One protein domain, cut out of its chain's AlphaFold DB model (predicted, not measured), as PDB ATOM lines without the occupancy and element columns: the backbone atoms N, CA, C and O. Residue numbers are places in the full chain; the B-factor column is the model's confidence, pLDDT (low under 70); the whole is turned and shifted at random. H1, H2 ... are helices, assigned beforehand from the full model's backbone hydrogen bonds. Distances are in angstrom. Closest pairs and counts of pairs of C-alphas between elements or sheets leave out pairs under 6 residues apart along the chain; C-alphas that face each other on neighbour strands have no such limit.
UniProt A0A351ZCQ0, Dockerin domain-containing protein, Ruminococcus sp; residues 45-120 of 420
ATOM      1  N   GLN A  45      25.832  24.491 -19.828       66.62
ATOM      2  CA  GLN A  45      24.912  24.830 -20.918       66.62
ATOM      3  C   GLN A  45      25.569  25.772 -21.936       66.62
ATOM      4  O   GLN A  45      25.470  25.542 -23.141       66.62
ATOM      5  N   ASP A  46      26.336  26.759 -21.473       85.75
ATOM      6  CA  ASP A  46      27.083  27.662 -22.352       85.75
ATOM      7  C   ASP A  46      28.185  26.926 -23.108       85.75
ATOM      8  O   ASP A  46      28.409  27.146 -24.300       85.75
ATOM      9  N   VAL A  47      28.840  25.979 -22.429       81.94
ATOM     10  CA  VAL A  47      29.821  25.080 -23.045       81.94
ATOM     11  C   VAL A  47      29.178  24.268 -24.176       81.94
ATOM     12  O   VAL A  47      29.759  24.150 -25.259       81.94
ATOM     13  N   ALA A  48      27.983  23.719 -23.942       75.50
ATOM     14  CA  ALA A  48      27.242  22.935 -24.926       75.50
ATOM     15  C   ALA A  48      26.780  23.790 -26.117       75.50
ATOM     16  O   ALA A  48      26.963  23.373 -27.261       75.50
ATOM     17  N   ALA A  49      26.274  25.001 -25.870       75.56
ATOM     18  CA  ALA A  49      25.869  25.941 -26.915       75.56
ATOM     19  C   ALA A  49      27.044  26.302 -27.841       75.56
ATOM     20  O   ALA A  49      26.929  26.227 -29.067       75.56
ATOM     21  N   VAL A  50      28.220  26.601 -27.274       84.00
ATOM     22  CA  VAL A  50      29.432  26.842 -28.074       84.00
ATOM     23  C   VAL A  50      29.843  25.594 -28.850       84.00
ATOM     24  O   VAL A  50      30.242  25.700 -30.008       84.00
ATOM     25  N   ARG A  51      29.719  24.394 -28.271       80.94
ATOM     26  CA  ARG A  51      30.057  23.152 -28.975       80.94
ATOM     27  C   ARG A  51      29.148  22.896 -30.180       80.94
ATOM     28  O   ARG A  51      29.668  22.646 -31.264       80.94
ATOM     29  N   GLN A  52      27.833  22.999 -30.003       71.00
ATOM     30  CA  GLN A  52      26.846  22.824 -31.073       71.00
ATOM     31  C   GLN A  52      27.038  23.851 -32.193       71.00
ATOM     32  O   GLN A  52      26.950  23.520 -33.373       71.00
ATOM     33  N   TYR A  53      27.378  25.092 -31.837       83.12
ATOM     34  CA  TYR A  53      27.742  26.117 -32.812       83.12
ATOM     35  C   TYR A  53      28.979  25.723 -33.635       83.12
ATOM     36  O   TYR A  53      28.974  25.839 -34.860       83.12
ATOM     37  N   LEU A  54      30.035  25.226 -32.980       80.38
ATOM     38  CA  LEU A  54      31.266  24.794 -33.655       80.38
ATOM     39  C   LEU A  54      31.062  23.561 -34.545       80.38
ATOM     40  O   LEU A  54      31.752  23.428 -35.559       80.38
ATOM     41  N   ASP A  55      30.134  22.680 -34.175       75.06
ATOM     42  CA  ASP A  55      29.747  21.505 -34.963       75.06
ATOM     43  C   ASP A  55      28.794  21.860 -36.123       75.06
ATOM     44  O   ASP A  55      28.684  21.106 -37.092       75.06
ATOM     45  N   GLY A  56      28.207  23.063 -36.097       75.31
ATOM     46  CA  GLY A  56      27.315  23.585 -37.133       75.31
ATOM     47  C   GLY A  56      25.844  23.209 -36.940       75.31
ATOM     48  O   GLY A  56      25.061  23.358 -37.879       75.31
ATOM     49  N   ASP A  57      25.475  22.736 -35.748       63.22
ATOM     50  CA  ASP A  57      24.118  22.300 -35.408       63.22
ATOM     51  C   ASP A  57      23.186  23.481 -35.106       63.22
ATOM     52  O   ASP A  57      21.980  23.408 -35.355       63.22
ATOM     53  N   ILE A  58      23.741  24.591 -34.604       74.00
ATOM     54  CA  ILE A  58      23.000  25.818 -34.286       74.00
ATOM     55  C   ILE A  58      23.702  27.067 -34.833       74.00
ATOM     56  O   ILE A  58      24.919  27.092 -35.026       74.00
ATOM     57  N   GLU A  59      22.933  28.138 -35.036       87.56
ATOM     58  CA  GLU A  59      23.464  29.481 -35.279       87.56
ATOM     59  C   GLU A  59      23.325  30.325 -34.007       87.56
ATOM     60  O   GLU A  59      22.224  30.465 -33.480       87.56
ATOM     61  N   LEU A  60      24.429  30.918 -33.545       85.12
ATOM     62  CA  LEU A  60      24.419  31.873 -32.437       85.12
ATOM     63  C   LEU A  60      24.144  33.292 -32.943       85.12
ATOM     64  O   LEU A  60      24.635  33.717 -33.997       85.12
ATOM     65  N   THR A  61      23.376  34.056 -32.173       88.56
ATOM     66  CA  THR A  61      23.137  35.476 -32.427       88.56
ATOM     67  C   THR A  61      24.423  36.293 -32.244       88.56
ATOM     68  O   THR A  61      25.356  35.864 -31.567       88.56
ATOM     69  N   PRO A  62      24.503  37.523 -32.790       88.81
ATOM     70  CA  PRO A  62      25.680  38.372 -32.601       88.81
ATOM     71  C   PRO A  62      26.039  38.643 -31.134       88.81
ATOM     72  O   PRO A  62      27.214  38.806 -30.830       88.81
ATOM     73  N   ALA A  63      25.042  38.694 -30.245       85.75
ATOM     74  CA  ALA A  63      25.261  38.892 -28.816       85.75
ATOM     75  C   ALA A  63      25.799  37.615 -28.152       85.75
ATOM     76  O   ALA A  63      26.762  37.680 -27.399       85.75
ATOM     77  N   GLU A  64      25.253  36.449 -28.494       87.19
ATOM     78  CA  GLU A  64      25.741  35.152 -28.000       87.19
ATOM     79  C   GLU A  64      27.167  34.862 -28.493       87.19
ATOM     80  O   GLU A  64      27.989  34.368 -27.734       87.19
ATOM     81  N   LEU A  65      27.507  35.248 -29.729       90.62
ATOM     82  CA  LEU A  65      28.874  35.154 -30.260       90.62
ATOM     83  C   LEU A  65      29.869  36.045 -29.505       90.62
ATOM     84  O   LEU A  65      31.039  35.687 -29.386       90.62
ATOM     85  N   GLU A  66      29.427  37.204 -29.013       89.62
ATOM     86  CA  GLU A  66      30.257  38.085 -28.184       89.62
ATOM     87  C   GLU A  66      30.516  37.462 -26.807       89.62
ATOM     88  O   GLU A  66      31.640  37.527 -26.314       89.62
ATOM     89  N   LEU A  67      29.509  36.805 -26.223       92.38
ATOM     90  CA  LEU A  67      29.626  36.126 -24.929       92.38
ATOM     91  C   LEU A  67      30.372  34.798 -25.026       92.38
ATOM     92  O   LEU A  67      31.067  34.441 -24.083       92.38
ATOM     93  N   ALA A  68      30.289  34.110 -26.163       90.88
ATOM     94  CA  ALA A  68      31.003  32.869 -26.437       90.88
ATOM     95  C   ALA A  68      32.498  33.085 -26.697       90.88
ATOM     96  O   ALA A  68      33.289  32.180 -26.451       90.88
ATOM     97  N   ASN A  69      32.900  34.261 -27.193       92.62
ATOM     98  CA  ASN A  69      34.295  34.579 -27.493       92.62
ATOM     99  C   ASN A  69      35.051  34.949 -26.207       92.62
ATOM    100  O   ASN A  69      35.205  36.121 -25.858       92.62
ATOM    101  N   VAL A  70      35.495  33.942 -25.463       90.94
ATOM    102  CA  VAL A  70      36.082  34.093 -24.126       90.94
ATOM    103  C   VAL A  70      37.562  33.743 -24.059       90.94
ATOM    104  O   VAL A  70      38.208  34.061 -23.060       90.94
ATOM    105  N   TYR A  71      38.140  33.121 -25.082       86.31
ATOM    106  CA  TYR A  71      39.560  32.808 -25.151       86.31
ATOM    107  C   TYR A  71      40.274  33.749 -26.111       86.31
ATOM    108  O   TYR A  71      40.169  33.641 -27.328       86.31
ATOM    109  N   ARG A  72      41.083  34.655 -25.553       82.56
ATOM    110  CA  ARG A  72      41.802  35.686 -26.324       82.56
ATOM    111  C   ARG A  72      40.886  36.387 -27.351       82.56
ATOM    112  O   ARG A  72      41.214  36.388 -28.545       82.56
ATOM    113  N   PRO A  73      39.805  37.041 -26.887       79.69
ATOM    114  CA  PRO A  73      38.748  37.587 -27.744       79.69
ATOM    115  C   PRO A  73      39.223  38.578 -28.811       79.69
ATOM    116  O   PRO A  73      38.592  38.736 -29.852       79.69
ATOM    117  N   ASP A  74      40.370  39.221 -28.587       79.56
ATOM    118  CA  ASP A  74      40.980  40.160 -29.532       79.56
ATOM    119  C   ASP A  74      41.724  39.480 -30.703       79.56
ATOM    120  O   ASP A  74      42.245  40.167 -31.586       79.56
ATOM    121  N   SER A  75      41.856  38.146 -30.698       67.38
ATOM    122  CA  SER A  75      42.755  37.406 -31.601       67.38
ATOM    123  C   SER A  75      42.066  36.445 -32.576       67.38
ATOM    124  O   SER A  75      42.630  36.172 -33.639       67.38
ATOM    125  N   SER A  76      40.854  35.989 -32.264       67.94
ATOM    126  CA  SER A  76      40.027  35.104 -33.093       67.94
ATOM    127  C   SER A  76      38.540  35.328 -32.781       67.94
ATOM    128  O   SER A  76      38.202  35.994 -31.807       67.94
ATOM    129  N   GLY A  77      37.654  34.855 -33.665       83.38
ATOM    130  CA  GLY A  77      36.244  34.662 -33.304       83.38
ATOM    131  C   GLY A  77      36.060  33.339 -32.560       83.38
ATOM    132  O   GLY A  77      37.045  32.628 -32.365       83.38
ATOM    133  N   VAL A  78      34.810  33.002 -32.230       88.44
ATOM    134  CA  VAL A  78      34.457  31.780 -31.491       88.44
ATOM    135  C   VAL A  78      35.037  30.537 -32.171       88.44
ATOM    136  O   VAL A  78      34.696  30.222 -33.315       88.44
ATOM    137  N   ASP A  79      35.920  29.838 -31.469       84.75
ATOM    138  CA  ASP A  79      36.596  28.634 -31.923       84.75
ATOM    139  C   ASP A  79      36.691  27.565 -30.816       84.75
ATOM    140  O   ASP A  79      36.133  27.668 -29.723       84.75
ATOM    141  N   PHE A  80      37.385  26.466 -31.111       80.56
ATOM    142  CA  PHE A  80      37.543  25.348 -30.177       80.56
ATOM    143  C   PHE A  80      38.197  25.739 -28.837       80.56
ATOM    144  O   PHE A  80      37.976  25.079 -27.817       80.56
ATOM    145  N   TYR A  81      39.022  26.784 -28.810       82.38
ATOM    146  CA  TYR A  81      39.677  27.228 -27.589       82.38
ATOM    147  C   TYR A  81      38.735  28.003 -26.661       82.38
ATOM    148  O   TYR A  81      38.947  27.951 -25.447       82.38
ATOM    149  N   ASP A  82      37.675  28.622 -27.186       87.25
ATOM    150  CA  ASP A  82      36.592  29.207 -26.386       87.25
ATOM    151  C   ASP A  82      35.821  28.134 -25.621       87.25
ATOM    152  O   ASP A  82      35.689  28.213 -24.399       87.25
ATOM    153  N   PHE A  83      35.438  27.055 -26.315       85.12
ATOM    154  CA  PHE A  83      34.868  25.857 -25.691       85.12
ATOM    155  C   PHE A  83      35.772  25.331 -24.564       85.12
ATOM    156  O   PHE A  83      35.313  25.039 -23.458       85.12
ATOM    157  N   CYS A  84      37.084  25.254 -24.814       78.88
ATOM    158  CA  CYS A  84      38.036  24.795 -23.807       78.88
ATOM    159  C   CYS A  84      38.102  25.736 -22.600       78.88
ATOM    160  O   CYS A  84      38.212  25.257 -21.472       78.88
ATOM    161  N   ALA A  85      38.074  27.051 -22.808       82.00
ATOM    162  CA  ALA A  85      38.100  28.022 -21.721       82.00
ATOM    163  C   ALA A  85      36.826  27.941 -20.865       82.00
ATOM    164  O   ALA A  85      36.947  27.840 -19.645       82.00
ATOM    165  N   LEU A  86      35.642  27.869 -21.484       85.38
ATOM    166  CA  LEU A  86      34.366  27.704 -20.776       85.38
ATOM    167  C   LEU A  86      34.335  26.420 -19.942       85.38
ATOM    168  O   LEU A  86      34.075  26.467 -18.742       85.38
ATOM    169  N   PHE A  87      34.703  25.283 -20.538       80.12
ATOM    170  CA  PHE A  87      34.708  23.997 -19.833       80.12
ATOM    171  C   PHE A  87      35.661  24.005 -18.626       80.12
ATOM    172  O   PHE A  87      35.358  23.471 -17.557       80.12
ATOM    173  N   ASN A  88      36.833  24.635 -18.773       76.50
ATOM    174  CA  ASN A  88      37.791  24.761 -17.676       76.50
ATOM    175  C   ASN A  88      37.324  25.740 -16.593       76.50
ATOM    176  O   ASN A  88      37.697  25.558 -15.433       76.50
ATOM    177  N   TYR A  89      36.547  26.761 -16.952       81.50
ATOM    178  CA  TYR A  89      35.966  27.698 -15.998       81.50
ATOM    179  C   TYR A  89      34.888  27.015 -15.147       81.50
ATOM    180  O   TYR A  89      34.979  27.042 -13.920       81.50
ATOM    181  N   ASP A  90      33.959  26.292 -15.780       79.06
ATOM    182  CA  ASP A  90      32.937  25.486 -15.094       79.06
ATOM    183  C   ASP A  90      33.571  24.432 -14.161       79.06
ATOM    184  O   ASP A  90      33.259  24.341 -12.969       79.06
ATOM    185  N   SER A  91      34.601  23.735 -14.652       68.19
ATOM    186  CA  SER A  91      35.376  22.762 -13.869       68.19
ATOM    187  C   SER A  91      36.263  23.390 -12.779       68.19
ATOM    188  O   SER A  91      36.973  22.667 -12.071       68.19
ATOM    189  N   ARG A  92      36.265  24.724 -12.634       75.44
ATOM    190  CA  ARG A  92      37.108  25.500 -11.704       75.44
ATOM    191  C   ARG A  92      38.614  25.277 -11.883       75.44
ATOM    192  O   ARG A  92      39.394  25.453 -10.944       75.44
ATOM    193  N   ALA A  93      39.029  24.858 -13.074       70.75
ATOM    194  CA  ALA A  93      40.432  24.734 -13.456       70.75
ATOM    195  C   ALA A  93      41.040  26.100 -13.815       70.75
ATOM    196  O   ALA A  93      42.246  26.300 -13.655       70.75
ATOM    197  N   ILE A  94      40.196  27.035 -14.252       75.56
ATOM    198  CA  ILE A  94      40.473  28.471 -14.317       75.56
ATOM    199  C   ILE A  94      39.390  29.217 -13.527       75.56
ATOM    200  O   ILE A  94      38.309  28.683 -13.302       75.56
ATOM    201  N   ASP A  95      39.689  30.426 -13.067       83.19
ATOM    202  CA  ASP A  95      38.865  31.186 -12.119       83.19
ATOM    203  C   ASP A  95      38.248  32.461 -12.709       83.19
ATOM    204  O   ASP A  95      37.531  33.176 -12.010       83.19
ATOM    205  N   GLN A  96      38.508  32.751 -13.986       86.12
ATOM    206  CA  GLN A  96      37.993  33.941 -14.658       86.12
ATOM    207  C   GLN A  96      37.852  33.752 -16.172       86.12
ATOM    208  O   GLN A  96      38.647  33.050 -16.803       86.12
ATOM    209  N   LEU A  97      36.880  34.471 -16.734       87.56
ATOM    210  CA  LEU A  97      36.699  34.722 -18.161       87.56
ATOM    211  C   LEU A  97      36.593  36.244 -18.395       87.56
ATOM    212  O   LEU A  97      36.089  36.952 -17.518       87.56
ATOM    213  N   PRO A  98      37.037  36.774 -19.551       89.56
ATOM    214  CA  PRO A  98      37.789  36.096 -20.609       89.56
ATOM    215  C   PRO A  98      39.172  35.610 -20.142       89.56
ATOM    216  O   PRO A  98      39.778  36.181 -19.234       89.56
ATOM    217  N   TYR A  99      39.686  34.557 -20.772       84.44
ATOM    218  CA  TYR A  99      40.964  33.932 -20.444       84.44
ATOM    219  C   TYR A  99      42.008  34.192 -21.541       84.44
ATOM    220  O   TYR A  99      41.804  33.872 -22.712       84.44
ATOM    221  N   ASP A 100      43.162  34.755 -21.170       80.06
ATOM    222  CA  ASP A 100      44.268  35.091 -22.085       80.06
ATOM    223  C   ASP A 100      45.522  34.209 -21.893       80.06
ATOM    224  O   ASP A 100      46.484  34.276 -22.674       80.06
ATOM    225  N   GLY A 101      45.496  33.339 -20.878       75.38
ATOM    226  CA  GLY A 101      46.597  32.472 -20.477       75.38
ATOM    227  C   GLY A 101      46.951  31.380 -21.492       75.38
ATOM    228  O   GLY A 101      46.431  31.296 -22.604       75.38
ATOM    229  N   THR A 102      47.907  30.520 -21.131       69.88
ATOM    230  CA  THR A 102      48.337  29.414 -22.003       69.88
ATOM    231  C   THR A 102      47.645  28.123 -21.577       69.88
ATOM    232  O   THR A 102      47.877  27.648 -20.468       69.88
ATOM    233  N   LEU A 103      46.837  27.523 -22.454       64.94
ATOM    234  CA  LEU A 103      46.125  26.254 -22.220       64.94
ATOM    235  C   LEU A 103      47.051  25.018 -22.330       64.94
ATOM    236  O   LEU A 103      46.706  23.999 -22.926       64.94
ATOM    237  N   ASN A 104      48.266  25.080 -21.783       55.25
ATOM    238  CA  ASN A 104      49.239  23.994 -21.905       55.25
ATOM    239  C   ASN A 104      49.066  22.980 -20.759       55.25
ATOM    240  O   ASN A 104      49.514  23.228 -19.644       55.25
ATOM    241  N   ASN A 105      48.469  21.825 -21.093       47.75
ATOM    242  CA  ASN A 105      48.269  20.583 -20.311       47.75
ATOM    243  C   ASN A 105      46.885  20.314 -19.692       47.75
ATOM    244  O   ASN A 105      46.705  19.237 -19.130       47.75
ATOM    245  N   VAL A 106      45.890  21.192 -19.864       47.25
ATOM    246  CA  VAL A 106      44.500  20.913 -19.425       47.25
ATOM    247  C   VAL A 106      43.507  20.820 -20.601       47.25
ATOM    248  O   VAL A 106      42.543  20.066 -20.522       47.25
ATOM    249  N   ALA A 107      43.812  21.418 -21.762       49.50
ATOM    250  CA  ALA A 107      43.005  21.277 -22.988       49.50
ATOM    251  C   ALA A 107      42.958  19.837 -23.550       49.50
ATOM    252  O   ALA A 107      41.976  19.440 -24.167       49.50
ATOM    253  N   LEU A 108      43.985  19.018 -23.281       48.41
ATOM    254  CA  LEU A 108      44.001  17.599 -23.671       48.41
ATOM    255  C   LEU A 108      43.146  16.716 -22.741       48.41
ATOM    256  O   LEU A 108      42.684  15.657 -23.152       48.41
ATOM    257  N   ASN A 109      42.931  17.152 -21.492       49.69
ATOM    258  CA  ASN A 109      42.027  16.475 -20.562       49.69
ATOM    259  C   ASN A 109      40.567  16.860 -20.825       49.69
ATOM    260  O   ASN A 109      39.715  16.002 -20.645       49.69
ATOM    261  N   ALA A 110      40.274  18.082 -21.282       46.78
ATOM    262  CA  ALA A 110      38.915  18.518 -21.617       46.78
ATOM    263  C   ALA A 110      38.342  17.791 -22.848       46.78
ATOM    264  O   ALA A 110      37.224  17.307 -22.786       46.78
ATOM    265  N   HIS A 111      39.121  17.610 -23.924       47.50
ATOM    266  CA  HIS A 111      38.662  16.878 -25.117       47.50
ATOM    267  C   HIS A 111      38.396  15.386 -24.831       47.50
ATOM    268  O   HIS A 111      37.346  14.864 -25.185       47.50
ATOM    269  N   ASN A 112      39.303  14.722 -24.101       45.91
ATOM    270  CA  ASN A 112      39.148  13.309 -23.734       45.91
ATOM    271  C   ASN A 112      38.127  13.087 -22.600       45.91
ATOM    272  O   ASN A 112      37.566  12.002 -22.500       45.91
ATOM    273  N   SER A 113      37.901  14.074 -21.721       48.53
ATOM    274  CA  SER A 113      36.851  13.995 -20.691       48.53
ATOM    275  C   SER A 113      35.484  14.364 -21.250       48.53
ATOM    276  O   SER A 113      34.510  13.828 -20.751       48.53
ATOM    277  N   TRP A 114      35.404  15.201 -22.291       44.75
ATOM    278  CA  TRP A 114      34.168  15.476 -23.022       44.75
ATOM    279  C   TRP A 114      33.710  14.257 -23.813       44.75
ATOM    280  O   TRP A 114      32.564  13.905 -23.652       44.75
ATOM    281  N   GLU A 115      34.566  13.532 -24.547       44.38
ATOM    282  CA  GLU A 115      34.136  12.262 -25.181       44.38
ATOM    283  C   GLU A 115      33.619  11.230 -24.156       44.38
ATOM    284  O   GLU A 115      32.763  10.415 -24.472       44.38
ATOM    285  N   ILE A 116      34.104  11.275 -22.908       41.06
ATOM    286  CA  ILE A 116      33.658  10.387 -21.821       41.06
ATOM    287  C   ILE A 116      32.432  10.952 -21.078       41.06
ATOM    288  O   ILE A 116      31.641  10.182 -20.539       41.06
ATOM    289  N   GLN A 117      32.262  12.276 -21.012       41.06
ATOM    290  CA  GLN A 117      31.129  12.937 -20.355       41.06
ATOM    291  C   GLN A 117      29.959  13.212 -21.300       41.06
ATOM    292  O   GLN A 117      28.838  13.220 -20.827       41.06
ATOM    293  N   SER A 118      30.162  13.365 -22.607       39.94
ATOM    294  CA  SER A 118      29.101  13.505 -23.612       39.94
ATOM    295  C   SER A 118      28.300  12.216 -23.768       39.94
ATOM    296  O   SER A 118      27.105  12.275 -24.003       39.94
ATOM    297  N   ASP A 119      28.928  11.061 -23.528       38.69
ATOM    298  CA  ASP A 119      28.236   9.771 -23.385       38.69
ATOM    299  C   ASP A 119      27.416   9.676 -22.073       38.69
ATOM    300  O   ASP A 119      26.654   8.730 -21.871       38.69
ATOM    301  N   LEU A 120      27.578  10.637 -21.154       38.94
ATOM    302  CA  LEU A 120      26.968  10.685 -19.818       38.94
ATOM    303  C   LEU A 120      26.040  11.896 -19.602       38.94
ATOM    304  O   LEU A 120      25.257  11.885 -18.651       38.94
TER     305      LEU A 120
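What this domain is: This is residues 45 to 120 of the 420 residues of the protein "Dockerin domain-containing protein" of Ruminococcus sp (UniProt A0A351ZCQ0). Two helices, H1 and H3, lie side by side and run opposite ways as the middle of a small helical domain. H2 sits at a steep tilt on one side, coming close to both at its last residue, Ala 68, while H4 meets the other side of H3 with its first residues, 107 to 110, alone and from there runs away from it, about perpendicular to H3, and residues 91 to 106 make a long loop from H3 to H4, 10 to 15 A from the mean of the C-alphas. The printed part has 76 residues with four named helices, in the order H1, H2, H3, H4, and no named strand; the class is all helix. It is compact, with a radius of gyration of the C-alphas of 11.9 A, and the C-alphas span 30 by 28 by 16 A.

Where its parts are: H1 covers residues 45 to 55, begins with C-alpha 45 at (24.912, 24.830, -20.918) and is 15.2 A long from first to last C-alpha. H2 is the short helix of residues 62 to 68, 9.8 A long. H3, residues 80 to 90, is 15.8 A long and begins with C-alpha 80 at (37.543, 25.348, -30.177). H4, residues 107 to 118, is 15.9 A long and ends with C-alpha 118 at (29.101, 13.505, -23.612).

How they stand to each other: H1 and H3 touch, with the C-alphas of Val 47 and Leu 86 the closest at 5.7 A. They run opposite ways at a shallow tilt of 13 degrees. H2 and H1 are close but not clearly touching, the closest C-alphas being those of Val 50 and Ala 68 at 6.4 A. Their tilt of 69 degrees is steep, only just short of about perpendicular, and they run opposite ways. H2 and H3 are also close but not clearly touching, with the C-alphas of Ala 68 and Asp 82 the closest at 6.7 A; they run the same way at a steep tilt of 61 degrees. H4 touches H3 with its residues 107 to 110 alone, the closest C-alphas being those of Cys 84 and Ala 107 at 6.1 A. The lines of H3 and H4 are about perpendicular, at 75 degrees. H4 is apart from H1 and from H2. In H1, H2 and H3 every O i to N i+4 pair is within hydrogen-bond range; in H4, 6 of 8 are.

The domain as a whole: The two C-alphas farthest apart are those of Asp 74 and Leu 120, at 34.1 A. The printed part has no cut. The link from H1 to H2 is short, with 6 residues; those from H2 to H3, 11 residues, and from H3 to H4, 16 residues, are long. The mean pLDDT of the printed part is 73.0, and that of H4 is 46. Residues 45, 57, 75 to 76, 91 and 102 to 120 are under 70.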